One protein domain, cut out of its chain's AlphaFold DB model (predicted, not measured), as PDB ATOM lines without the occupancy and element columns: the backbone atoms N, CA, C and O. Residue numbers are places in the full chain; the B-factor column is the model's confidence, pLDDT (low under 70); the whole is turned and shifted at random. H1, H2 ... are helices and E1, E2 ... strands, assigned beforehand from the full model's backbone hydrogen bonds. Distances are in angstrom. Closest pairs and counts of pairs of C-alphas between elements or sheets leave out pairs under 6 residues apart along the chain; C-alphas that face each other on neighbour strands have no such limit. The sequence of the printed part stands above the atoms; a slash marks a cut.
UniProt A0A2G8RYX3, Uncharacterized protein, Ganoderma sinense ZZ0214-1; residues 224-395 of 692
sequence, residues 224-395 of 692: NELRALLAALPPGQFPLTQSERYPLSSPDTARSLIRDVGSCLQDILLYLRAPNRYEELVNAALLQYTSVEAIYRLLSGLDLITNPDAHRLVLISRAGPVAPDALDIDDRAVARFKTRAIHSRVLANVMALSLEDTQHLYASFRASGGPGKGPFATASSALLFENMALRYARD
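What this domain is: This is residues 224 to 395 of the 692 residues of an uncharacterized protein of Ganoderma sinense ZZ0214-1 (UniProt A0A2G8RYX3). Two groups of helices stand at opposite ends of a long body, H1 to H4 at one end and H6, H9 and H10 at the other, with H5 and H8 running between them at a shallow tilt. In the gap between the groups is a small two-stranded hairpin, E1 and E2, and the tip of its long loop, residues 324 to 330, sticks out away from the helices. The printed part has 172 residues, with ten named helices and two named strands in the order H1 to H7, E1, E2, H8, H9, H10; the sheet, order E1 - E2, is antiparallel and the class is mostly helix. The whole is only just loose, close to compact, with a radius of gyration of the C-alphas of 18.9 A, and spans 54 by 46 by 30 A.

How they stand to each other: E1, residues 314 to 318, and E2, residues 333 to 337, form an antiparallel hairpin at 151 degrees. N 315 and O 336 are 2.7 A apart and N 334 and O 317 2.8 A, both within hydrogen-bond range. H10, residues 375 to 394, comes near E2 with its residues 375 to 379; the closest C-alphas, of Ala 335 and Phe 376, are 5.9 A apart. H9, residues 355 to 368, forms a helical hairpin with H10: they touch at Tyr 362 and Ser 381, the closest C-alphas at 5.9 A, and run opposite ways at a shallow tilt of 28 degrees. H6, residues 292 to 299, touches H9 at a steep tilt of 45 degrees, the closest C-alphas being Tyr 296 and Leu 361 at 6.5 A. H7, residues 302 to 306, is close to H6 but not clearly touching, with the C-alphas of Arg 297 and Asp 303 5.2 A apart. H8, residues 340 to 352, only just touches H10, with 3 pairs of C-alphas within 8 A, the closest being Met 351 and Asn 387 at 6.5 A. H5, residues 275 to 288, only just touches H8, with 3 such pairs, through Leu 286 alone; its C-alpha is 7.2 A from that of Val 346, at a shallow tilt of 29 degrees, the same way. H4, residues 265 to 273, touches H5 at a steep tilt of 58 degrees, with the closest C-alphas, of Tyr 271 and Tyr 278, 5.4 A apart. H3, residues 251 to 261, touches H4 about perpendicular at 81 degrees, the closest C-alphas being Val 261 and Ile 268 at 6.1 A. H1, residues 224 to 231, and H2, residues 242 to 249, form a helical hairpin at a shallow tilt of 31 degrees, with the closest C-alphas, of Ala 231 and Ser 249, 5.0 A apart. H1 touches H3 about perpendicular at 76 degrees, the closest C-alphas being Arg 227 and Ala 254 at 6.1 A. H1 and H10 are apart. Each O i to N i+4 pair is within hydrogen-bond range in H1, H3, H4, H6, H7, H8, H9 and H10; H5 has 9 of 10, and H2 has 1 of 4, with 1 of 5 O i to N i+3 pairs.

Where its parts are: H1 begins at C-alpha 224, (-26.075, -60.501, 22.730). H10 is the longest helix, 29.3 A, and ends at C-alpha 394, (12.323, -41.861, 23.286). H5 measures 20.4 A, H9 19.6 A, H8 18.1 A and H3 15.5 A. E1 and E2 measure 13.5 A each, and E1 begins at C-alpha 314, (-16.308, -44.185, 32.311).

The domain as a whole: The two C-alphas farthest apart, of Pro 234 and Asp 395, are 57.0 A apart. The printed part has no cut. The link E1 to E2, 14 residues, is long. The mean pLDDT of the printed part is 84.2; it is under 70 at residues 239 to 247, 305, 369 to 376 and 395.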
ATOM      1  N   ASN A 224     -24.933 -59.691  23.151       94.75
ATOM      2  CA  ASN A 224     -26.075 -60.501  22.730       94.75
ATOM      3  C   ASN A 224     -27.412 -59.947  23.242       94.75
ATOM      4  O   ASN A 224     -28.390 -59.948  22.497       94.75
ATOM      5  N   GLU A 225     -27.462 -59.456  24.484       95.94
ATOM      6  CA  GLU A 225     -28.667 -58.823  25.035       95.94
ATOM      7  C   GLU A 225     -29.010 -57.534  24.278       95.94
ATOM      8  O   GLU A 225     -30.160 -57.345  23.888       95.94
ATOM      9  N   LEU A 226     -28.017 -56.674  24.016       94.62
ATOM     10  CA  LEU A 226     -28.216 -55.436  23.252       94.62
ATOM     11  C   LEU A 226     -28.675 -55.732  21.829       94.62
ATOM     12  O   LEU A 226     -29.597 -55.093  21.335       94.62
ATOM     13  N   ARG A 227     -28.086 -56.736  21.180       92.00
ATOM     14  CA  ARG A 227     -28.503 -57.182  19.850       92.00
ATOM     15  C   ARG A 227     -29.942 -57.672  19.821       92.00
ATOM     16  O   ARG A 227     -30.692 -57.271  18.937       92.00
ATOM     17  N   ALA A 228     -30.324 -58.520  20.772       93.12
ATOM     18  CA  ALA A 228     -31.693 -59.011  20.875       93.12
ATOM     19  C   ALA A 228     -32.676 -57.851  21.076       93.12
ATOM     20  O   ALA A 228     -33.704 -57.783  20.407       93.12
ATOM     21  N   LEU A 229     -32.327 -56.907  21.951       93.12
ATOM     22  CA  LEU A 229     -33.133 -55.725  22.217       93.12
ATOM     23  C   LEU A 229     -33.282 -54.838  20.974       93.12
ATOM     24  O   LEU A 229     -34.400 -54.471  20.628       93.12
ATOM     25  N   LEU A 230     -32.180 -54.530  20.283       90.50
ATOM     26  CA  LEU A 230     -32.177 -53.713  19.068       90.50
ATOM     27  C   LEU A 230     -32.976 -54.370  17.935       90.50
ATOM     28  O   LEU A 230     -33.713 -53.681  17.238       90.50
ATOM     29  N   ALA A 231     -32.880 -55.694  17.787       88.88
ATOM     30  CA  ALA A 231     -33.650 -56.449  16.801       88.88
ATOM     31  C   ALA A 231     -35.159 -56.476  17.106       88.88
ATOM     32  O   ALA A 231     -35.966 -56.636  16.192       88.88
ATOM     33  N   ALA A 232     -35.544 -56.322  18.374       90.94
ATOM     34  CA  ALA A 232     -36.937 -56.291  18.811       90.94
ATOM     35  C   ALA A 232     -37.573 -54.888  18.741       90.94
ATOM     36  O   ALA A 232     -38.779 -54.758  18.964       90.94
ATOM     37  N   LEU A 233     -36.799 -53.840  18.435       88.19
ATOM     38  CA  LEU A 233     -37.325 -52.482  18.307       88.19
ATOM     39  C   LEU A 233     -38.247 -52.353  17.078       88.19
ATOM     40  O   LEU A 233     -37.880 -52.787  15.984       88.19
ATOM     41  N   PRO A 234     -39.423 -51.712  17.212       83.94
ATOM     42  CA  PRO A 234     -40.333 -51.510  16.093       83.94
ATOM     43  C   PRO A 234     -39.708 -50.668  14.969       83.94
ATOM     44  O   PRO A 234     -39.051 -49.649  15.226       83.94
ATOM     45  N   PRO A 235     -39.959 -51.015  13.695       78.94
ATOM     46  CA  PRO A 235     -39.571 -50.160  12.586       78.94
ATOM     47  C   PRO A 235     -40.392 -48.867  12.642       78.94
ATOM     48  O   PRO A 235     -41.617 -48.905  12.658       78.94
ATOM     49  N   GLY A 236     -39.741 -47.702  12.644       73.00
ATOM     50  CA  GLY A 236     -40.448 -46.412  12.573       73.00
ATOM     51  C   GLY A 236     -40.034 -45.391  13.618       73.00
ATOM     52  O   GLY A 236     -40.063 -44.201  13.323       73.00
ATOM     53  N   GLN A 237     -39.623 -45.839  14.802       73.44
ATOM     54  CA  GLN A 237     -39.598 -44.975  15.988       73.44
ATOM     55  C   GLN A 237     -38.308 -44.174  16.189       73.44
ATOM     56  O   GLN A 237     -38.325 -43.168  16.891       73.44
ATOM     57  N   PHE A 238     -37.199 -44.574  15.565       72.75
ATOM     58  CA  PHE A 238     -35.941 -43.822  15.620       72.75
ATOM     59  C   PHE A 238     -35.711 -43.105  14.293       72.75
ATOM     60  O   PHE A 238     -35.850 -43.762  13.265       72.75
ATOM     61  N   PRO A 239     -35.322 -41.818  14.265       62.34
ATOM     62  CA  PRO A 239     -35.155 -41.012  13.044       62.34
ATOM     63  C   PRO A 239     -34.008 -41.469  12.121       62.34
ATOM     64  O   PRO A 239     -33.582 -40.726  11.247       62.34
ATOM     65  N   LEU A 240     -33.517 -42.694  12.291       62.66
ATOM     66  CA  LEU A 240     -32.618 -43.356  11.363       62.66
ATOM     67  C   LEU A 240     -33.339 -43.589  10.037       62.66
ATOM     68  O   LEU A 240     -34.484 -44.064  10.011       62.66
ATOM     69  N   THR A 241     -32.658 -43.271   8.942       60.72
ATOM     70  CA  THR A 241     -33.132 -43.564   7.588       60.72
ATOM     71  C   THR A 241     -33.399 -45.066   7.438       60.72
ATOM     72  O   THR A 241     -32.822 -45.900   8.137       60.72
ATOM     73  N   GLN A 242     -34.295 -45.464   6.532       56.59
ATOM     74  CA  GLN A 242     -34.627 -46.883   6.336       56.59
ATOM     75  C   GLN A 242     -33.384 -47.729   5.975       56.59
ATOM     76  O   GLN A 242     -33.294 -48.887   6.383       56.59
ATOM     77  N   SER A 243     -32.396 -47.116   5.311       57.19
ATOM     78  CA  SER A 243     -31.060 -47.662   5.037       57.19
ATOM     79  C   SER A 243     -30.172 -47.835   6.276       57.19
ATOM     80  O   SER A 243     -29.338 -48.729   6.283       57.19
ATOM     81  N   GLU A 244     -30.357 -47.037   7.332       61.97
ATOM     82  CA  GLU A 244     -29.621 -47.130   8.608       61.97
ATOM     83  C   GLU A 244     -30.317 -48.029   9.642       61.97
ATOM     84  O   GLU A 244     -29.690 -48.474  10.600       61.97
ATOM     85  N   ARG A 245     -31.601 -48.359   9.448       57.56
ATOM     86  CA  ARG A 245     -32.332 -49.306  10.313       57.56
ATOM     87  C   ARG A 245     -32.115 -50.767   9.939       57.56
ATOM     88  O   ARG A 245     -31.935 -51.597  10.824       57.56
ATOM     89  N   TYR A 246     -32.111 -51.077   8.640       52.56
ATOM     90  CA  TYR A 246     -31.803 -52.419   8.135       52.56
ATOM     91  C   TYR A 246     -30.487 -53.016   8.676       52.56
ATOM     92  O   TYR A 246     -30.450 -54.219   8.935       52.56
ATOM     93  N   PRO A 247     -29.423 -52.224   8.923       61.41
ATOM     94  CA  PRO A 247     -28.201 -52.771   9.476       61.41
ATOM     95  C   PRO A 247     -28.296 -53.115  10.972       61.41
ATOM     96  O   PRO A 247     -27.529 -53.971  11.385       61.41
ATOM     97  N   LEU A 248     -29.225 -52.594  11.789       71.56
ATOM     98  CA  LEU A 248     -29.245 -52.898  13.240       71.56
ATOM     99  C   LEU A 248     -29.612 -54.352  13.576       71.56
ATOM    100  O   LEU A 248     -29.170 -54.874  14.598       71.56
ATOM    101  N   SER A 249     -30.365 -55.023  12.702       70.25
ATOM    102  CA  SER A 249     -30.618 -56.467  12.805       70.25
ATOM    103  C   SER A 249     -29.400 -57.302  12.394       70.25
ATOM    104  O   SER A 249     -29.318 -58.484  12.736       70.25
ATOM    105  N   SER A 250     -28.444 -56.705  11.670       84.50
ATOM    106  CA  SER A 250     -27.190 -57.366  11.327       84.50
ATOM    107  C   SER A 250     -26.292 -57.472  12.566       84.50
ATOM    108  O   SER A 250     -26.056 -56.466  13.247       84.50
ATOM    109  N   PRO A 251     -25.736 -58.667  12.844       85.75
ATOM    110  CA  PRO A 251     -24.751 -58.878  13.896       85.75
ATOM    111  C   PRO A 251     -23.631 -57.834  13.927       85.75
ATOM    112  O   PRO A 251     -23.261 -57.357  15.000       85.75
ATOM    113  N   ASP A 252     -23.108 -57.471  12.758       88.62
ATOM    114  CA  ASP A 252     -21.875 -56.695  12.651       88.62
ATOM    115  C   ASP A 252     -22.097 -55.199  12.858       88.62
ATOM    116  O   ASP A 252     -21.271 -54.525  13.473       88.62
ATOM    117  N   THR A 253     -23.249 -54.678  12.446       86.06
ATOM    118  CA  THR A 253     -23.605 -53.282  12.722       86.06
ATOM    119  C   THR A 253     -23.862 -53.072  14.200       86.06
ATOM    120  O   THR A 253     -23.378 -52.100  14.768       86.06
ATOM    121  N   ALA A 254     -24.608 -53.978  14.839       86.81
ATOM    122  CA  ALA A 254     -24.870 -53.870  16.265       86.81
ATOM    123  C   ALA A 254     -23.559 -53.955  17.061       86.81
ATOM    124  O   ALA A 254     -23.350 -53.160  17.972       86.81
ATOM    125  N   ARG A 255     -22.630 -54.833  16.658       89.69
ATOM    126  CA  ARG A 255     -21.259 -54.857  17.193       89.69
ATOM    127  C   ARG A 255     -20.524 -53.541  17.000       89.69
ATOM    128  O   ARG A 255     -19.930 -53.055  17.957       89.69
ATOM    129  N   SER A 256     -20.555 -52.964  15.797       90.88
ATOM    130  CA  SER A 256     -19.918 -51.671  15.526       90.88
ATOM    131  C   SER A 256     -20.497 -50.589  16.430       90.88
ATOM    132  O   SER A 256     -19.753 -49.927  17.138       90.88
ATOM    133  N   LEU A 257     -21.823 -50.485  16.501       91.50
ATOM    134  CA  LEU A 257     -22.514 -49.525  17.352       91.50
ATOM    135  C   LEU A 257     -22.120 -49.679  18.827       91.50
ATOM    136  O   LEU A 257     -21.768 -48.698  19.474       91.50
ATOM    137  N   ILE A 258     -22.127 -50.906  19.355       92.31
ATOM    138  CA  ILE A 258     -21.743 -51.192  20.745       92.31
ATOM    139  C   ILE A 258     -20.262 -50.879  20.982       92.31
ATOM    140  O   ILE A 258     -19.898 -50.379  22.042       92.31
ATOM    141  N   ARG A 259     -19.391 -51.130  20.004       92.62
ATOM    142  CA  ARG A 259     -17.968 -50.772  20.082       92.62
ATOM    143  C   ARG A 259     -17.763 -49.254  20.110       92.62
ATOM    144  O   ARG A 259     -16.885 -48.776  20.831       92.62
ATOM    145  N   ASP A 260     -18.555 -48.522  19.333       92.50
ATOM    146  CA  ASP A 260     -18.375 -47.090  19.090       92.50
ATOM    147  C   ASP A 260     -19.074 -46.227  20.163       92.50
ATOM    148  O   ASP A 260     -18.599 -45.135  20.477       92.50
ATOM    149  N   VAL A 261     -20.147 -46.739  20.784       94.94
ATOM    150  CA  VAL A 261     -20.966 -46.041  21.799       94.94
ATOM    151  C   VAL A 261     -20.824 -46.648  23.202       94.94
ATOM    152  O   VAL A 261     -20.953 -45.952  24.207       94.94
ATOM    153  N   GLY A 262     -20.495 -47.934  23.297       94.50
ATOM    154  CA  GLY A 262     -20.397 -48.681  24.550       94.50
ATOM    155  C   GLY A 262     -21.620 -49.562  24.810       94.50
ATOM    156  O   GLY A 262     -22.519 -49.702  23.985       94.50
ATOM    157  N   SER A 263     -21.656 -50.182  25.988       94.00
ATOM    158  CA  SER A 263     -22.670 -51.172  26.397       94.00
ATOM    159  C   SER A 263     -23.850 -50.588  27.189       94.00
ATOM    160  O   SER A 263     -24.704 -51.325  27.688       94.00
ATOM    161  N   CYS A 264     -23.904 -49.267  27.360       94.00
ATOM    162  CA  CYS A 264     -24.991 -48.606  28.075       94.00
ATOM    163  C   CYS A 264     -26.166 -48.376  27.122       94.00
ATOM    164  O   CYS A 264     -26.045 -47.646  26.141       94.00
ATOM    165  N   LEU A 265     -27.327 -48.958  27.435       92.94
ATOM    166  CA  LEU A 265     -28.499 -48.862  26.568       92.94
ATOM    167  C   LEU A 265     -28.931 -47.408  26.339       92.94
ATOM    168  O   LEU A 265     -29.276 -47.035  25.225       92.94
ATOM    169  N   GLN A 266     -28.884 -46.575  27.377       91.81
ATOM    170  CA  GLN A 266     -29.255 -45.164  27.268       91.81
ATOM    171  C   GLN A 266     -28.371 -44.397  26.274       91.81
ATOM    172  O   GLN A 266     -28.897 -43.597  25.504       91.81
ATOM    173  N   ASP A 267     -27.064 -44.672  26.244       93.94
ATOM    174  CA  ASP A 267     -26.139 -44.043  25.295       93.94
ATOM    175  C   ASP A 267     -26.413 -44.514  23.872       93.94
ATOM    176  O   ASP A 267     -26.463 -43.702  22.954       93.94
ATOM    177  N   ILE A 268     -26.666 -45.817  23.696       93.25
ATOM    178  CA  ILE A 268     -27.061 -46.392  22.407       93.25
ATOM    179  C   ILE A 268     -28.338 -45.715  21.905       93.25
ATOM    180  O   ILE A 268     -28.383 -45.249  20.772       93.25
ATOM    181  N   LEU A 269     -29.369 -45.596  22.745       91.38
ATOM    182  CA  LEU A 269     -30.619 -44.935  22.367       91.38
ATOM    183  C   LEU A 269     -30.420 -43.444  22.074       91.38
ATOM    184  O   LEU A 269     -31.033 -42.923  21.143       91.38
ATOM    185  N   LEU A 270     -29.572 -42.752  22.839       91.62
ATOM    186  CA  LEU A 270     -29.230 -41.354  22.593       91.62
ATOM    187  C   LEU A 270     -28.516 -41.190  21.246       91.62
ATOM    188  O   LEU A 270     -28.912 -40.329  20.463       91.62
ATOM    189  N   TYR A 271     -27.535 -42.041  20.949       92.81
ATOM    190  CA  TYR A 271     -26.820 -42.047  19.675       92.81
ATOM    191  C   TYR A 271     -27.759 -42.339  18.501       92.81
ATOM    192  O   TYR A 271     -27.767 -41.601  17.523       92.81
ATOM    193  N   LEU A 272     -28.624 -43.354  18.614       89.19
ATOM    194  CA  LEU A 272     -29.590 -43.704  17.564       89.19
ATOM    195  C   LEU A 272     -30.640 -42.607  17.322       89.19
ATOM    196  O   LEU A 272     -31.199 -42.522  16.231       89.19
ATOM    197  N   ARG A 273     -30.941 -41.774  18.328       89.12
ATOM    198  CA  ARG A 273     -31.863 -40.633  18.194       89.12
ATOM    199  C   ARG A 273     -31.175 -39.377  17.666       89.12
ATOM    200  O   ARG A 273     -31.790 -38.632  16.910       89.12
ATOM    201  N   ALA A 274     -29.954 -39.108  18.119       91.31
ATOM    202  CA  ALA A 274     -29.232 -37.870  17.862       91.31
ATOM    203  C   ALA A 274     -27.708 -38.103  17.942       91.31
ATOM    204  O   ALA A 274     -27.090 -37.740  18.949       91.31
ATOM    205  N   PRO A 275     -27.080 -38.674  16.894       91.75
ATOM    206  CA  PRO A 275     -25.667 -39.060  16.929       91.75
ATOM    207  C   PRO A 275     -24.748 -37.854  17.157       91.75
ATOM    208  O   PRO A 275     -23.911 -37.889  18.054       91.75
ATOM    209  N   ASN A 276     -24.996 -36.733  16.464       93.25
ATOM    210  CA  ASN A 276     -24.236 -35.490  16.653       93.25
ATOM    211  C   ASN A 276     -24.297 -34.995  18.102       93.25
ATOM    212  O   ASN A 276     -23.282 -34.614  18.673       93.25
ATOM    213  N   ARG A 277     -25.478 -35.056  18.731       94.25
ATOM    214  CA  ARG A 277     -25.640 -34.653  20.131       94.25
ATOM    215  C   ARG A 277     -24.872 -35.586  21.062       94.25
ATOM    216  O   ARG A 277     -24.256 -35.114  22.007       94.25
ATOM    217  N   TYR A 278     -24.913 -36.897  20.828       94.25
ATOM    218  CA  TYR A 278     -24.112 -37.843  21.606       94.25
ATOM    219  C   TYR A 278     -22.617 -37.510  21.508       94.25
ATOM    220  O   TYR A 278     -21.949 -37.379  22.533       94.25
ATOM    221  N   GLU A 279     -22.109 -37.298  20.293       94.44
ATOM    222  CA  GLU A 279     -20.708 -36.940  20.069       94.44
ATOM    223  C   GLU A 279     -20.338 -35.604  20.716       94.44
ATOM    224  O   GLU A 279     -19.305 -35.519  21.375       94.44
ATOM    225  N   GLU A 280     -21.179 -34.574  20.595       95.06
ATOM    226  CA  GLU A 280     -21.006 -33.289  21.278       95.06
ATOM    227  C   GLU A 280     -20.901 -33.470  22.794       95.06
ATOM    228  O   GLU A 280     -20.008 -32.899  23.415       95.06
ATOM    229  N   LEU A 281     -21.762 -34.298  23.394       94.81
ATOM    230  CA  LEU A 281     -21.751 -34.558  24.833       94.81
ATOM    231  C   LEU A 281     -20.508 -35.337  25.288       94.81
ATOM    232  O   LEU A 281     -20.000 -35.063  26.378       94.81
ATOM    233  N   VAL A 282     -20.015 -36.283  24.479       95.06
ATOM    234  CA  VAL A 282     -18.761 -37.014  24.738       95.06
ATOM    235  C   VAL A 282     -17.551 -36.096  24.558       95.06
ATOM    236  O   VAL A 282     -16.654 -36.094  25.396       95.06
ATOM    237  N   ASN A 283     -17.530 -35.277  23.507       95.06
ATOM    238  CA  ASN A 283     -16.468 -34.305  23.248       95.06
ATOM    239  C   ASN A 283     -16.414 -33.238  24.344       95.06
ATOM    240  O   ASN A 283     -15.335 -32.943  24.850       95.06
ATOM    241  N   ALA A 284     -17.565 -32.702  24.752       95.00
ATOM    242  CA  ALA A 284     -17.664 -31.749  25.850       95.00
ATOM    243  C   ALA A 284     -17.139 -32.347  27.160       95.00
ATOM    244  O   ALA A 284     -16.375 -31.685  27.856       95.00
ATOM    245  N   ALA A 285     -17.476 -33.609  27.457       94.06
ATOM    246  CA  ALA A 285     -16.927 -34.312  28.611       94.06
ATOM    247  C   ALA A 285     -15.401 -34.477  28.491       94.06
ATOM    248  O   ALA A 285     -14.683 -34.128  29.417       94.06
ATOM    249  N   LEU A 286     -14.880 -34.923  27.344       93.06
ATOM    250  CA  LEU A 286     -13.435 -35.073  27.111       93.06
ATOM    251  C   LEU A 286     -12.653 -33.760  27.261       93.06
ATOM    252  O   LEU A 286     -11.534 -33.779  27.772       93.06
ATOM    253  N   LEU A 287     -13.227 -32.626  26.846       93.62
ATOM    254  CA  LEU A 287     -12.591 -31.308  26.965       93.62
ATOM    255  C   LEU A 287     -12.376 -30.876  28.424       93.62
ATOM    256  O   LEU A 287     -11.443 -30.117  28.696       93.62
ATOM    257  N   GLN A 288     -13.178 -31.389  29.364       91.44
ATOM    258  CA  GLN A 288     -12.980 -31.148  30.798       91.44
ATOM    259  C   GLN A 288     -11.705 -31.829  31.323       91.44
ATOM    260  O   GLN A 288     -11.091 -31.334  32.263       91.44
ATOM    261  N   TYR A 289     -11.253 -32.909  30.677       89.75
ATOM    262  CA  TYR A 289     -10.110 -33.729  31.098       89.75
ATOM    263  C   TYR A 289      -8.849 -33.434  30.281       89.75
ATOM    264  O   TYR A 289      -8.206 -34.332  29.733       89.75
ATOM    265  N   THR A 290      -8.518 -32.148  30.178       89.12
ATOM    266  CA  THR A 290      -7.311 -31.639  29.505       89.12
ATOM    267  C   THR A 290      -6.222 -31.195  30.482       89.12
ATOM    268  O   THR A 290      -5.065 -31.081  30.092       89.12
ATOM    269  N   SER A 291      -6.573 -30.967  31.750       89.44
ATOM    270  CA  SER A 291      -5.621 -30.614  32.807       89.44
ATOM    271  C   SER A 291      -5.192 -31.834  33.618       89.44
ATOM    272  O   SER A 291      -5.929 -32.815  33.729       89.44
ATOM    273  N   VAL A 292      -4.016 -31.731  34.236       86.75
ATOM    274  CA  VAL A 292      -3.458 -32.720  35.171       86.75
ATOM    275  C   VAL A 292      -4.461 -33.066  36.269       86.75
ATOM    276  O   VAL A 292      -4.782 -34.233  36.462       86.75
ATOM    277  N   GLU A 293      -5.012 -32.051  36.935       88.75
ATOM    278  CA  GLU A 293      -5.962 -32.233  38.036       88.75
ATOM    279  C   GLU A 293      -7.250 -32.920  37.574       88.75
ATOM    280  O   GLU A 293      -7.717 -33.856  38.214       88.75
ATOM    281  N   ALA A 294      -7.814 -32.520  36.433       88.00
ATOM    282  CA  ALA A 294      -9.014 -33.172  35.918       88.00
ATOM    283  C   ALA A 294      -8.743 -34.642  35.562       88.00
ATOM    284  O   ALA A 294      -9.515 -35.528  35.926       88.00
ATOM    285  N   ILE A 295      -7.621 -34.929  34.894       84.88
ATOM    286  CA  ILE A 295      -7.208 -36.301  34.580       84.88
ATOM    287  C   ILE A 295      -7.013 -37.107  35.870       84.88
ATOM    288  O   ILE A 295      -7.507 -38.230  35.952       84.88
ATOM    289  N   TYR A 296      -6.362 -36.541  36.892       85.38
ATOM    290  CA  TYR A 296      -6.216 -37.174  38.204       85.38
ATOM    291  C   TYR A 296      -7.570 -37.528  38.810       85.38
ATOM    292  O   TYR A 296      -7.786 -38.664  39.229       85.38
ATOM    293  N   ARG A 297      -8.500 -36.571  38.849       86.12
ATOM    294  CA  ARG A 297      -9.822 -36.760  39.450       86.12
ATOM    295  C   ARG A 297     -10.650 -37.803  38.705       86.12
ATOM    296  O   ARG A 297     -11.304 -38.618  39.357       86.12
ATOM    297  N   LEU A 298     -10.560 -37.850  37.374       86.12
ATOM    298  CA  LEU A 298     -11.152 -38.922  36.573       86.12
ATOM    299  C   LEU A 298     -10.549 -40.271  36.961       86.12
ATOM    300  O   LEU A 298     -11.268 -41.149  37.426       86.12
ATOM    301  N   LEU A 299      -9.227 -40.404  36.819       81.44
ATOM    302  CA  LEU A 299      -8.443 -41.631  37.004       81.44
ATOM    303  C   LEU A 299      -8.410 -42.152  38.457       81.44
ATOM    304  O   LEU A 299      -8.179 -43.336  38.698       81.44
ATOM    305  N   SER A 300      -8.679 -41.295  39.439       78.81
ATOM    306  CA  SER A 300      -8.844 -41.668  40.853       78.81
ATOM    307  C   SER A 300     -10.276 -42.057  41.213       78.81
ATOM    308  O   SER A 300     -10.510 -42.563  42.309       78.81
ATOM    309  N   GLY A 301     -11.230 -41.846  40.303       76.00
ATOM    310  CA  GLY A 301     -12.650 -42.080  40.534       76.00
ATOM    311  C   GLY A 301     -13.338 -40.999  41.372       76.00
ATOM    312  O   GLY A 301     -14.530 -41.121  41.635       76.00
ATOM    313  N   LEU A 302     -12.631 -39.933  41.764       72.62
ATOM    314  CA  LEU A 302     -13.218 -38.806  42.498       72.62
ATOM    315  C   LEU A 302     -14.283 -38.089  41.666       72.62
ATOM    316  O   LEU A 302     -15.344 -37.745  42.179       72.62
ATOM    317  N   ASP A 303     -14.014 -37.908  40.372       77.44
ATOM    318  CA  ASP A 303     -14.962 -37.270  39.461       77.44
ATOM    319  C   ASP A 303     -16.099 -38.178  39.033       77.44
ATOM    320  O   ASP A 303     -17.097 -37.657  38.558       77.44
ATOM    321  N   LEU A 304     -16.004 -39.494  39.241       71.94
ATOM    322  CA  LEU A 304     -17.192 -40.333  39.108       71.94
ATOM    323  C   LEU A 304     -18.228 -39.780  40.089       71.94
ATOM    324  O   LEU A 304     -19.272 -39.300  39.663       71.94
ATOM    325  N   ILE A 305     -17.852 -39.627  41.360       69.12
ATOM    326  CA  ILE A 305     -18.757 -39.183  42.425       69.12
ATOM    327  C   ILE A 305     -19.262 -37.750  42.215       69.12
ATOM    328  O   ILE A 305     -20.423 -37.450  42.481       69.12
ATOM    329  N   THR A 306     -18.398 -36.833  41.776       74.00
ATOM    330  CA  THR A 306     -18.741 -35.400  41.768       74.00
ATOM    331  C   THR A 306     -19.123 -34.834  40.406       74.00
ATOM    332  O   THR A 306     -19.692 -33.744  40.357       74.00
ATOM    333  N   ASN A 307     -18.792 -35.515  39.305       83.00
ATOM    334  CA  ASN A 307     -18.969 -34.989  37.957       83.00
ATOM    335  C   ASN A 307     -19.890 -35.893  37.111       83.00
ATOM    336  O   ASN A 307     -19.453 -36.927  36.601       83.00
ATOM    337  N   PRO A 308     -21.140 -35.472  36.841       81.81
ATOM    338  CA  PRO A 308     -22.063 -36.260  36.029       81.81
ATOM    339  C   PRO A 308     -21.592 -36.451  34.578       81.81
ATOM    340  O   PRO A 308     -22.087 -37.347  33.898       81.81
ATOM    341  N   ASP A 309     -20.641 -35.656  34.075       87.81
ATOM    342  CA  ASP A 309     -20.056 -35.862  32.748       87.81
ATOM    343  C   ASP A 309     -19.012 -36.994  32.729       87.81
ATOM    344  O   ASP A 309     -18.803 -37.606  31.678       87.81
ATOM    345  N   ALA A 310     -18.404 -37.353  33.870       87.75
ATOM    346  CA  ALA A 310     -17.480 -38.492  33.968       87.75
ATOM    347  C   ALA A 310     -18.163 -39.805  33.560       87.75
ATOM    348  O   ALA A 310     -17.583 -40.646  32.868       87.75
ATOM    349  N   HIS A 311     -19.449 -39.925  33.886       88.12
ATOM    350  CA  HIS A 311     -20.322 -41.009  33.460       88.12
ATOM    351  C   HIS A 311     -20.436 -41.174  31.945       88.12
ATOM    352  O   HIS A 311     -20.869 -42.229  31.496       88.12
ATOM    353  N   ARG A 312     -20.110 -40.166  31.130       91.69
ATOM    354  CA  ARG A 312     -20.079 -40.300  29.663       91.69
ATOM    355  C   ARG A 312     -18.796 -40.938  29.157       91.69
ATOM    356  O   ARG A 312     -18.762 -41.394  28.020       91.69
ATOM    357  N   LEU A 313     -17.757 -40.970  29.984       92.88
ATOM    358  CA  LEU A 313     -16.442 -41.478  29.614       92.88
ATOM    359  C   LEU A 313     -16.165 -42.837  30.243       92.88
ATOM    360  O   LEU A 313     -15.605 -43.721  29.592       92.88
ATOM    361  N   VAL A 314     -16.579 -43.005  31.495       91.00
ATOM    362  CA  VAL A 314     -16.308 -44.185  32.311       91.00
ATOM    363  C   VAL A 314     -17.589 -44.985  32.519       91.00
ATOM    364  O   VAL A 314     -18.697 -44.461  32.623       91.00
ATOM    365  N   LEU A 315     -17.416 -46.295  32.545       90.44
ATOM    366  CA  LEU A 315     -18.406 -47.302  32.852       90.44
ATOM    367  C   LEU A 315     -17.951 -48.046  34.099       90.44
ATOM    368  O   LEU A 315     -16.892 -48.677  34.092       90.44
ATOM    369  N   ILE A 316     -18.787 -48.015  35.133       89.38
ATOM    370  CA  ILE A 316     -18.606 -48.814  36.342       89.38
ATOM    371  C   ILE A 316     -19.600 -49.980  36.329       89.38
ATOM    372  O   ILE A 316     -20.808 -49.784  36.156       89.38
ATOM    373  N   SER A 317     -19.091 -51.198  36.494       90.25
ATOM    374  CA  SER A 317     -19.876 -52.438  36.504       90.25
ATOM    375  C   SER A 317     -19.324 -53.443  37.513       90.25
ATOM    376  O   SER A 317     -18.200 -53.291  37.979       90.25
ATOM    377  N   ARG A 318     -20.079 -54.500  37.819       93.69
ATOM    378  CA  ARG A 318     -19.594 -55.606  38.657       93.69
ATOM    379  C   ARG A 318     -18.360 -56.305  38.061       93.69
ATOM    380  O   ARG A 318     -18.275 -56.485  36.845       93.69
ATOM    381  N   ALA A 319     -17.437 -56.722  38.927       90.56
ATOM    382  CA  ALA A 319     -16.346 -57.640  38.624       90.56
ATOM    383  C   ALA A 319     -16.874 -59.083  38.632       90.56
ATOM    384  O   ALA A 319     -17.247 -59.596  39.686       90.56
ATOM    385  N   GLY A 320     -16.892 -59.736  37.472       91.38
ATOM    386  CA  GLY A 320     -17.301 -61.135  37.354       91.38
ATOM    387  C   GLY A 320     -18.818 -61.396  37.470       91.38
ATOM    388  O   GLY A 320     -19.646 -60.470  37.471       91.38
ATOM    389  N   PRO A 321     -19.213 -62.681  37.507       93.81
ATOM    390  CA  PRO A 321     -20.614 -63.103  37.536       93.81
ATOM    391  C   PRO A 321     -21.294 -62.836  38.890       93.81
ATOM    392  O   PRO A 321     -20.632 -62.646  39.907       93.81
ATOM    393  N   VAL A 322     -22.636 -62.846  38.913       93.75
ATOM    394  CA  VAL A 322     -23.395 -62.849  40.180       93.75
ATOM    395  C   VAL A 322     -23.029 -64.115  40.946       93.75
ATOM    396  O   VAL A 322     -23.121 -65.203  40.383       93.75
ATOM    397  N   ALA A 323     -22.697 -63.989  42.229       93.12
ATOM    398  CA  ALA A 323     -22.635 -65.116  43.152       93.12
ATOM    399  C   ALA A 323     -23.967 -65.192  43.930       93.12
ATOM    400  O   ALA A 323     -24.148 -64.425  44.879       93.12
ATOM    401  N   PRO A 324     -24.925 -66.066  43.553       91.44
ATOM    402  CA  PRO A 324     -26.285 -66.041  44.110       91.44
ATOM    403  C   PRO A 324     -26.351 -66.359  45.608       91.44
ATOM    404  O   PRO A 324     -27.329 -66.012  46.264       91.44
ATOM    405  N   ASP A 325     -25.317 -67.016  46.134       94.31
ATOM    406  CA  ASP A 325     -25.214 -67.432  47.535       94.31
ATOM    407  C   ASP A 325     -24.295 -66.516  48.365       94.31
ATOM    408  O   ASP A 325     -24.174 -66.683  49.576       94.31
ATOM    409  N   ALA A 326     -23.661 -65.510  47.748       92.88
ATOM    410  CA  ALA A 326     -22.789 -64.563  48.441       92.88
ATOM    411  C   ALA A 326     -23.606 -63.469  49.152       92.88
ATOM    412  O   ALA A 326     -23.533 -62.292  48.813       92.88
ATOM    413  N   LEU A 327     -24.436 -63.843  50.123       92.25
ATOM    414  CA  LEU A 327     -25.369 -62.910  50.773       92.25
ATOM    415  C   LEU A 327     -24.661 -61.860  51.649       92.25
ATOM    416  O   LEU A 327     -25.153 -60.744  51.793       92.25
ATOM    417  N   ASP A 328     -23.493 -62.206  52.196       90.06
ATOM    418  CA  ASP A 328     -22.759 -61.394  53.178       90.06
ATOM    419  C   ASP A 328     -21.578 -60.605  52.599       90.06
ATOM    420  O   ASP A 328     -20.834 -59.967  53.343       90.06
ATOM    421  N   ILE A 329     -21.388 -60.662  51.282       91.25
ATOM    422  CA  ILE A 329     -20.227 -60.082  50.609       91.25
ATOM    423  C   ILE A 329     -20.709 -58.994  49.657       91.25
ATOM    424  O   ILE A 329     -21.612 -59.227  48.848       91.25
ATOM    425  N   ASP A 330     -20.095 -57.820  49.762       92.62
ATOM    426  CA  ASP A 330     -20.283 -56.747  48.794       92.62
ATOM    427  C   ASP A 330     -19.630 -57.128  47.463       92.62
ATOM    428  O   ASP A 330     -18.535 -57.703  47.415       92.62
ATOM    429  N   ASP A 331     -20.302 -56.807  46.364       93.44
ATOM    430  CA  ASP A 331     -19.741 -57.068  45.046       93.44
ATOM    431  C   ASP A 331     -18.560 -56.126  44.787       93.44
ATOM    432  O   ASP A 331     -18.551 -54.961  45.186       93.44
ATOM    433  N   ARG A 332     -17.554 -56.612  44.057       90.12
ATOM    434  CA  ARG A 332     -16.450 -55.757  43.613       90.12
ATOM    435  C   ARG A 332     -16.873 -54.983  42.370       90.12
ATOM    436  O   ARG A 332     -17.395 -55.571  41.426       90.12
ATOM    437  N   ALA A 333     -16.594 -53.685  42.342       87.88
ATOM    438  CA  ALA A 333     -16.776 -52.847  41.163       87.88
ATOM    439  C   ALA A 333     -15.514 -52.828  40.290       87.88
ATOM    440  O   ALA A 333     -14.396 -52.854  40.801       87.88
ATOM    441  N   VAL A 334     -15.688 -52.709  38.976       85.44
ATOM    442  CA  VAL A 334     -14.632 -52.410  38.003       85.44
ATOM    443  C   VAL A 334     -15.050 -51.181  37.219       85.44
ATOM    444  O   VAL A 334     -16.170 -51.114  36.713       85.44
ATOM    445  N   ALA A 335     -14.134 -50.225  37.099       85.44
ATOM    446  CA  ALA A 335     -14.286 -49.060  36.245       85.44
ATOM    447  C   ALA A 335     -13.434 -49.230  34.980       85.44
ATOM    448  O   ALA A 335     -12.283 -49.658  35.045       85.44
ATOM    449  N   ARG A 336     -14.009 -48.894  33.828       88.56
ATOM    450  CA  ARG A 336     -13.355 -48.908  32.511       88.56
ATOM    451  C   ARG A 336     -13.855 -47.745  31.675       88.56
ATOM    452  O   ARG A 336     -14.925 -47.216  31.945       88.56
ATOM    453  N   PHE A 337     -13.154 -47.383  30.611       91.56
ATOM    454  CA  PHE A 337     -13.726 -46.457  29.634       91.56
ATOM    455  C   PHE A 337     -14.855 -47.127  28.847       91.56
ATOM    456  O   PHE A 337     -14.787 -48.320  28.546       91.56
ATOM    457  N   LYS A 338     -15.897 -46.359  28.506       93.38
ATOM    458  CA  LYS A 338     -17.068 -46.857  27.766       93.38
ATOM    459  C   LYS A 338     -16.707 -47.422  26.398       93.38
ATOM    460  O   LYS A 338     -17.287 -48.419  25.978       93.38
ATOM    461  N   THR A 339     -15.752 -46.791  25.718       94.06
ATOM    462  CA  THR A 339     -15.331 -47.168  24.365       94.06
ATOM    463  C   THR A 339     -13.820 -47.077  24.220       94.06
ATOM    464  O   THR A 339     -13.144 -46.324  24.930       94.06
ATOM    465  N   ARG A 340     -13.277 -47.818  23.247       89.88
ATOM    466  CA  ARG A 340     -11.852 -47.735  22.893       89.88
ATOM    467  C   ARG A 340     -11.475 -46.333  22.409       89.88
ATOM    468  O   ARG A 340     -10.389 -45.867  22.721       89.88
ATOM    469  N   ALA A 341     -12.367 -45.654  21.686       90.12
ATOM    470  CA  ALA A 341     -12.128 -44.295  21.202       90.12
ATOM    471  C   ALA A 341     -11.979 -43.291  22.357       90.12
ATOM    472  O   ALA A 341     -11.068 -42.464  22.335       90.12
ATOM    473  N   ILE A 342     -12.824 -43.400  23.390       93.06
ATOM    474  CA  ILE A 342     -12.716 -42.583  24.606       93.06
ATOM    475  C   ILE A 342     -11.397 -42.878  25.321       93.06
ATOM    476  O   ILE A 342     -10.656 -41.943  25.613       93.06
ATOM    477  N   HIS A 343     -11.068 -44.159  25.529       90.44
ATOM    478  CA  HIS A 343      -9.791 -44.558  26.126       90.44
ATOM    479  C   HIS A 343      -8.599 -43.952  25.374       90.44
ATOM    480  O   HIS A 343      -7.765 -43.297  25.987       90.44
ATOM    481  N   SER A 344      -8.547 -44.095  24.046       89.31
ATOM    482  CA  SER A 344      -7.454 -43.558  23.226       89.31
ATOM    483  C   SER A 344      -7.330 -42.039  23.321       89.31
ATOM    484  O   SER A 344      -6.221 -41.518  23.283       89.31
ATOM    485  N   ARG A 345      -8.445 -41.311  23.447       91.50
ATOM    486  CA  ARG A 345      -8.425 -39.850  23.585       91.50
ATOM    487  C   ARG A 345      -7.985 -39.393  24.969       91.50
ATOM    488  O   ARG A 345      -7.174 -38.480  25.062       91.50
ATOM    489  N   VAL A 346      -8.458 -40.049  26.027       88.94
ATOM    490  CA  VAL A 346      -7.963 -39.791  27.387       88.94
ATOM    491  C   VAL A 346      -6.473 -40.115  27.462       88.94
ATOM    492  O   VAL A 346      -5.700 -39.320  27.987       88.94
ATOM    493  N   LEU A 347      -6.048 -41.223  26.850       87.00
ATOM    494  CA  LEU A 347      -4.640 -41.580  26.748       87.00
ATOM    495  C   LEU A 347      -3.844 -40.534  25.969       87.00
ATOM    496  O   LEU A 347      -2.768 -40.161  26.409       87.00
ATOM    497  N   ALA A 348      -4.364 -40.009  24.858       89.62
ATOM    498  CA  ALA A 348      -3.709 -38.932  24.122       89.62
ATOM    499  C   ALA A 348      -3.540 -37.667  24.981       89.62
ATOM    500  O   ALA A 348      -2.478 -37.053  24.937       89.62
ATOM    501  N   ASN A 349      -4.531 -37.321  25.810       88.94
ATOM    502  CA  ASN A 349      -4.427 -36.201  26.750       88.94
ATOM    503  C   ASN A 349      -3.361 -36.464  27.823       88.94
ATOM    504  O   ASN A 349      -2.524 -35.601  28.068       88.94
ATOM    505  N   VAL A 350      -3.323 -37.671  28.403       86.44
ATOM    506  CA  VAL A 350      -2.251 -38.098  29.325       86.44
ATOM    507  C   VAL A 350      -0.883 -38.018  28.636       86.44
ATOM    508  O   VAL A 350       0.088 -37.530  29.203       86.44
ATOM    509  N   MET A 351      -0.810 -38.440  27.374       86.12
ATOM    510  CA  MET A 351       0.397 -38.403  26.549       86.12
ATOM    511  C   MET A 351       0.784 -36.998  26.090       86.12
ATOM    512  O   MET A 351       1.893 -36.838  25.586       86.12
ATOM    513  N   ALA A 352      -0.071 -35.994  26.284       90.31
ATOM    514  CA  ALA A 352       0.221 -34.591  26.012       90.31
ATOM    515  C   ALA A 352       0.707 -33.825  27.256       90.31
ATOM    516  O   ALA A 352       1.208 -32.712  27.111       90.31
ATOM    517  N   LEU A 353       0.597 -34.405  28.459       88.62
ATOM    518  CA  LEU A 353       1.088 -33.794  29.703       88.62
ATOM    519  C   LEU A 353       2.607 -33.590  29.671       88.62
ATOM    520  O   LEU A 353       3.296 -34.256  28.905       88.62
ATOM    521  N   SER A 354       3.179 -32.709  30.492       91.81
ATOM    522  CA  SER A 354       4.643 -32.668  30.628       91.81
ATOM    523  C   SER A 354       5.160 -33.911  31.376       91.81
ATOM    524  O   SER A 354       4.388 -34.633  32.005       91.81
ATOM    525  N   LEU A 355       6.460 -34.224  31.281       88.94
ATOM    526  CA  LEU A 355       7.035 -35.338  32.057       88.94
ATOM    527  C   LEU A 355       6.878 -35.092  33.567       88.94
ATOM    528  O   LEU A 355       6.520 -36.015  34.294       88.94
ATOM    529  N   GLU A 356       7.088 -33.848  34.006       91.50
ATOM    530  CA  GLU A 356       6.907 -33.412  35.395       91.50
ATOM    531  C   GLU A 356       5.461 -33.625  35.865       91.50
ATOM    532  O   GLU A 356       5.232 -34.191  36.932       91.50
ATOM    533  N   ASP A 357       4.478 -33.279  35.032       91.38
ATOM    534  CA  ASP A 357       3.063 -33.504  35.334       91.38
ATOM    535  C   ASP A 357       2.723 -34.994  35.451       91.38
ATOM    536  O   ASP A 357       2.034 -35.404  36.388       91.38
ATOM    537  N   THR A 358       3.212 -35.832  34.527       87.50
ATOM    538  CA  THR A 358       2.999 -37.285  34.595       87.50
ATOM    539  C   THR A 358       3.625 -37.868  35.863       87.50
ATOM    540  O   THR A 358       2.999 -38.690  36.536       87.50
ATOM    541  N   GLN A 359       4.832 -37.426  36.228       87.00
ATOM    542  CA  GLN A 359       5.497 -37.832  37.468       87.00
ATOM    543  C   GLN A 359       4.701 -37.394  38.699       87.00
ATOM    544  O   GLN A 359       4.497 -38.197  39.610       87.00
ATOM    545  N   HIS A 360       4.208 -36.153  38.718       88.56
ATOM    546  CA  HIS A 360       3.371 -35.636  39.795       88.56
ATOM    547  C   HIS A 360       2.076 -36.446  39.940       88.56
ATOM    548  O   HIS A 360       1.700 -36.816  41.054       88.56
ATOM    549  N   LEU A 361       1.415 -36.787  38.829       85.44
ATOM    550  CA  LEU A 361       0.235 -37.654  38.835       85.44
ATOM    551  C   LEU A 361       0.551 -39.033  39.383       85.44
ATOM    552  O   LEU A 361      -0.134 -39.499  40.289       85.44
ATOM    553  N   TYR A 362       1.590 -39.680  38.860       86.62
ATOM    554  CA  TYR A 362       1.992 -41.008  39.300       86.62
ATOM    555  C   TYR A 362       2.327 -41.021  40.798       86.62
ATOM    556  O   TYR A 362       1.852 -41.885  41.537       86.62
ATOM    557  N   ALA A 363       3.074 -40.019  41.271       86.50
ATOM    558  CA  ALA A 363       3.375 -39.838  42.684       86.50
ATOM    559  C   ALA A 363       2.105 -39.603  43.511       86.50
ATOM    560  O   ALA A 363       1.967 -40.195  44.575       86.50
ATOM    561  N   SER A 364       1.152 -38.812  43.010       85.25
ATOM    562  CA  SER A 364      -0.138 -38.575  43.667       85.25
ATOM    563  C   SER A 364      -0.959 -39.859  43.769       85.25
ATOM    564  O   SER A 364      -1.507 -40.154  44.830       85.25
ATOM    565  N   PHE A 365      -0.997 -40.677  42.714       82.06
ATOM    566  CA  PHE A 365      -1.640 -41.991  42.744       82.06
ATOM    567  C   PHE A 365      -0.979 -42.915  43.765       82.06
ATOM    568  O   PHE A 365      -1.680 -43.474  44.607       82.06
ATOM    569  N   ARG A 366       0.355 -42.991  43.769       81.75
ATOM    570  CA  ARG A 366       1.119 -43.811  44.717       81.75
ATOM    571  C   ARG A 366       0.951 -43.345  46.164       81.75
ATOM    572  O   ARG A 366       0.670 -44.160  47.032       81.75
ATOM    573  N   ALA A 367       1.060 -42.043  46.423       82.38
ATOM    574  CA  ALA A 367       0.895 -41.449  47.751       82.38
ATOM    575  C   ALA A 367      -0.545 -41.583  48.259       82.38
ATOM    576  O   ALA A 367      -0.782 -41.785  49.447       82.38
ATOM    577  N   SER A 368      -1.521 -41.514  47.351       73.44
ATOM    578  CA  SER A 368      -2.919 -41.768  47.684       73.44
ATOM    579  C   SER A 368      -3.226 -43.261  47.883       73.44
ATOM    580  O   SER A 368      -4.252 -43.567  48.493       73.44
ATOM    581  N   GLY A 369      -2.355 -44.160  47.406       56.44
ATOM    582  CA  GLY A 369      -2.533 -45.606  47.230       56.44
ATOM    583  C   GLY A 369      -2.316 -46.471  48.472       56.44
ATOM    584  O   GLY A 369      -1.710 -47.535  48.381       56.44
ATOM    585  N   GLY A 370      -2.840 -46.055  49.626       55.59
ATOM    586  CA  GLY A 370      -2.988 -46.977  50.756       55.59
ATOM    587  C   GLY A 370      -3.865 -48.194  50.386       55.59
ATOM    588  O   GLY A 370      -4.735 -48.075  49.513       55.59
ATOM    589  N   PRO A 371      -3.671 -49.359  51.034       42.12
ATOM    590  CA  PRO A 371      -4.468 -50.563  50.800       42.12
ATOM    591  C   PRO A 371      -5.952 -50.257  51.043       42.12
ATOM    592  O   PRO A 371      -6.370 -50.015  52.171       42.12
ATOM    593  N   GLY A 372      -6.741 -50.207  49.966       54.16
ATOM    594  CA  GLY A 372      -8.175 -49.897  50.027       54.16
ATOM    595  C   GLY A 372      -8.697 -48.969  48.933       54.16
ATOM    596  O   GLY A 372      -9.912 -48.844  48.790       54.16
ATOM    597  N   LYS A 373      -7.834 -48.332  48.131       64.38
ATOM    598  CA  LYS A 373      -8.314 -47.494  47.021       64.38
ATOM    599  C   LYS A 373      -8.538 -48.324  45.760       64.38
ATOM    600  O   LYS A 373      -7.709 -49.149  45.391       64.38
ATOM    601  N   GLY A 374      -9.728 -48.151  45.181       61.12
ATOM    602  CA  GLY A 374     -10.340 -49.067  44.222       61.12
ATOM    603  C   GLY A 374      -9.519 -49.336  42.951       61.12
ATOM    604  O   GLY A 374      -8.581 -48.605  42.632       61.12
ATOM    605  N   PRO A 375      -9.901 -50.368  42.177       60.97
ATOM    606  CA  PRO A 375      -9.118 -50.912  41.059       60.97
ATOM    607  C   PRO A 375      -8.742 -49.896  39.967       60.97
ATOM    608  O   PRO A 375      -7.790 -50.120  39.219       60.97
ATOM    609  N   PHE A 376      -9.449 -48.766  39.883       67.38
ATOM    610  CA  PHE A 376      -9.175 -47.714  38.907       67.38
ATOM    611  C   PHE A 376      -7.848 -46.984  39.161       67.38
ATOM    612  O   PHE A 376      -7.128 -46.684  38.212       67.38
ATOM    613  N   ALA A 377      -7.468 -46.776  40.427       71.00
ATOM    614  CA  ALA A 377      -6.206 -46.121  40.773       71.00
ATOM    615  C   ALA A 377      -4.993 -46.968  40.351       71.00
ATOM    616  O   ALA A 377      -4.013 -46.438  39.823       71.00
ATOM    617  N   THR A 378      -5.075 -48.292  40.515       70.44
ATOM    618  CA  THR A 378      -4.016 -49.230  40.111       70.44
ATOM    619  C   THR A 378      -3.843 -49.261  38.595       70.44
ATOM    620  O   THR A 378      -2.725 -49.116  38.104       70.44
ATOM    621  N   ALA A 379      -4.941 -49.393  37.842       70.75
ATOM    622  CA  ALA A 379      -4.896 -49.382  36.378       70.75
ATOM    623  C   ALA A 379      -4.356 -48.046  35.836       70.75
ATOM    624  O   ALA A 379      -3.524 -48.025  34.932       70.75
ATOM    625  N   SER A 380      -4.765 -46.932  36.442       77.50
ATOM    626  CA  SER A 380      -4.289 -45.593  36.081       77.50
ATOM    627  C   SER A 380      -2.809 -45.386  36.396       77.50
ATOM    628  O   SER A 380      -2.089 -44.777  35.609       77.50
ATOM    629  N   SER A 381      -2.325 -45.935  37.513       78.06
ATOM    630  CA  SER A 381      -0.900 -45.898  37.863       78.06
ATOM    631  C   SER A 381      -0.054 -46.647  36.837       78.06
ATOM    632  O   SER A 381       1.009 -46.161  36.458       78.06
ATOM    633  N   ALA A 382      -0.536 -47.797  36.350       75.00
ATOM    634  CA  ALA A 382       0.134 -48.554  35.295       75.00
ATOM    635  C   ALA A 382       0.190 -47.767  33.973       75.00
ATOM    636  O   ALA A 382       1.244 -47.700  33.350       75.00
ATOM    637  N   LEU A 383      -0.904 -47.097  33.596       77.69
ATOM    638  CA  LEU A 383      -0.966 -46.242  32.405       77.69
ATOM    639  C   LEU A 383       0.036 -45.074  32.468       77.69
ATOM    640  O   LEU A 383       0.742 -44.782  31.503       77.69
ATOM    641  N   LEU A 384       0.102 -44.394  33.616       83.12
ATOM    642  CA  LEU A 384       1.038 -43.288  33.841       83.12
ATOM    643  C   LEU A 384       2.486 -43.779  33.858       83.12
ATOM    644  O   LEU A 384       3.368 -43.124  33.306       83.12
ATOM    645  N   PHE A 385       2.729 -44.948  34.448       80.19
ATOM    646  CA  PHE A 385       4.031 -45.601  34.419       80.19
ATOM    647  C   PHE A 385       4.479 -45.913  32.989       80.19
ATOM    648  O   PHE A 385       5.592 -45.556  32.609       80.19
ATOM    649  N   GLU A 386       3.604 -46.512  32.179       74.94
ATOM    650  CA  GLU A 386       3.873 -46.811  30.770       74.94
ATOM    651  C   GLU A 386       4.177 -45.532  29.975       74.94
ATOM    652  O   GLU A 386       5.144 -45.486  29.214       74.94
ATOM    653  N   ASN A 387       3.421 -44.453  30.206       78.12
ATOM    654  CA  ASN A 387       3.692 -43.148  29.601       78.12
ATOM    655  C   ASN A 387       5.098 -42.626  29.926       78.12
ATOM    656  O   ASN A 387       5.814 -42.196  29.018       78.12
ATOM    657  N   MET A 388       5.500 -42.672  31.201       84.19
ATOM    658  CA  MET A 388       6.846 -42.265  31.609       84.19
ATOM    659  C   MET A 388       7.902 -43.151  30.944       84.19
ATOM    660  O   MET A 388       8.852 -42.625  30.371       84.19
ATOM    661  N   ALA A 389       7.705 -44.474  30.951       75.94
ATOM    662  CA  ALA A 389       8.611 -45.443  30.335       75.94
ATOM    663  C   ALA A 389       8.863 -45.127  28.853       75.94
ATOM    664  O   ALA A 389      10.009 -45.030  28.417       75.94
ATOM    665  N   LEU A 390       7.785 -44.907  28.092       74.00
ATOM    666  CA  LEU A 390       7.842 -44.596  26.664       74.00
ATOM    667  C   LEU A 390       8.561 -43.276  26.379       74.00
ATOM    668  O   LEU A 390       9.214 -43.146  25.346       74.00
ATOM    669  N   ARG A 391       8.448 -42.288  27.271       78.56
ATOM    670  CA  ARG A 391       9.138 -41.000  27.125       78.56
ATOM    671  C   ARG A 391      10.618 -41.114  27.413       78.56
ATOM    672  O   ARG A 391      11.405 -40.671  26.587       78.56
ATOM    673  N   TYR A 392      10.984 -41.775  28.508       77.69
ATOM    674  CA  TYR A 392      12.386 -42.056  28.808       77.69
ATOM    675  C   TYR A 392      13.049 -42.851  27.687       77.69
ATOM    676  O   TYR A 392      14.158 -42.525  27.297       77.69
ATOM    677  N   ALA A 393      12.352 -43.836  27.112       74.19
ATOM    678  CA  ALA A 393      12.867 -44.606  25.983       74.19
ATOM    679  C   ALA A 393      13.062 -43.770  24.701       74.19
ATOM    680  O   ALA A 393      13.944 -44.083  23.910       74.19
ATOM    681  N   ARG A 394      12.243 -42.730  24.476       74.81
ATOM    682  CA  ARG A 394      12.323 -41.861  23.286       74.81
ATOM    683  C   ARG A 394      13.336 -40.730  23.428       74.81
ATOM    684  O   ARG A 394      13.917 -40.325  22.423       74.81
ATOM    685  N   ASP A 395      13.542 -40.219  24.638       68.12
ATOM    686  CA  ASP A 395      14.589 -39.239  24.930       68.12
ATOM    687  C   ASP A 395      15.934 -39.956  25.142       68.12
ATOM    688  O   ASP A 395      16.493 -40.008  26.236       68.12
TER     689      ASP A 395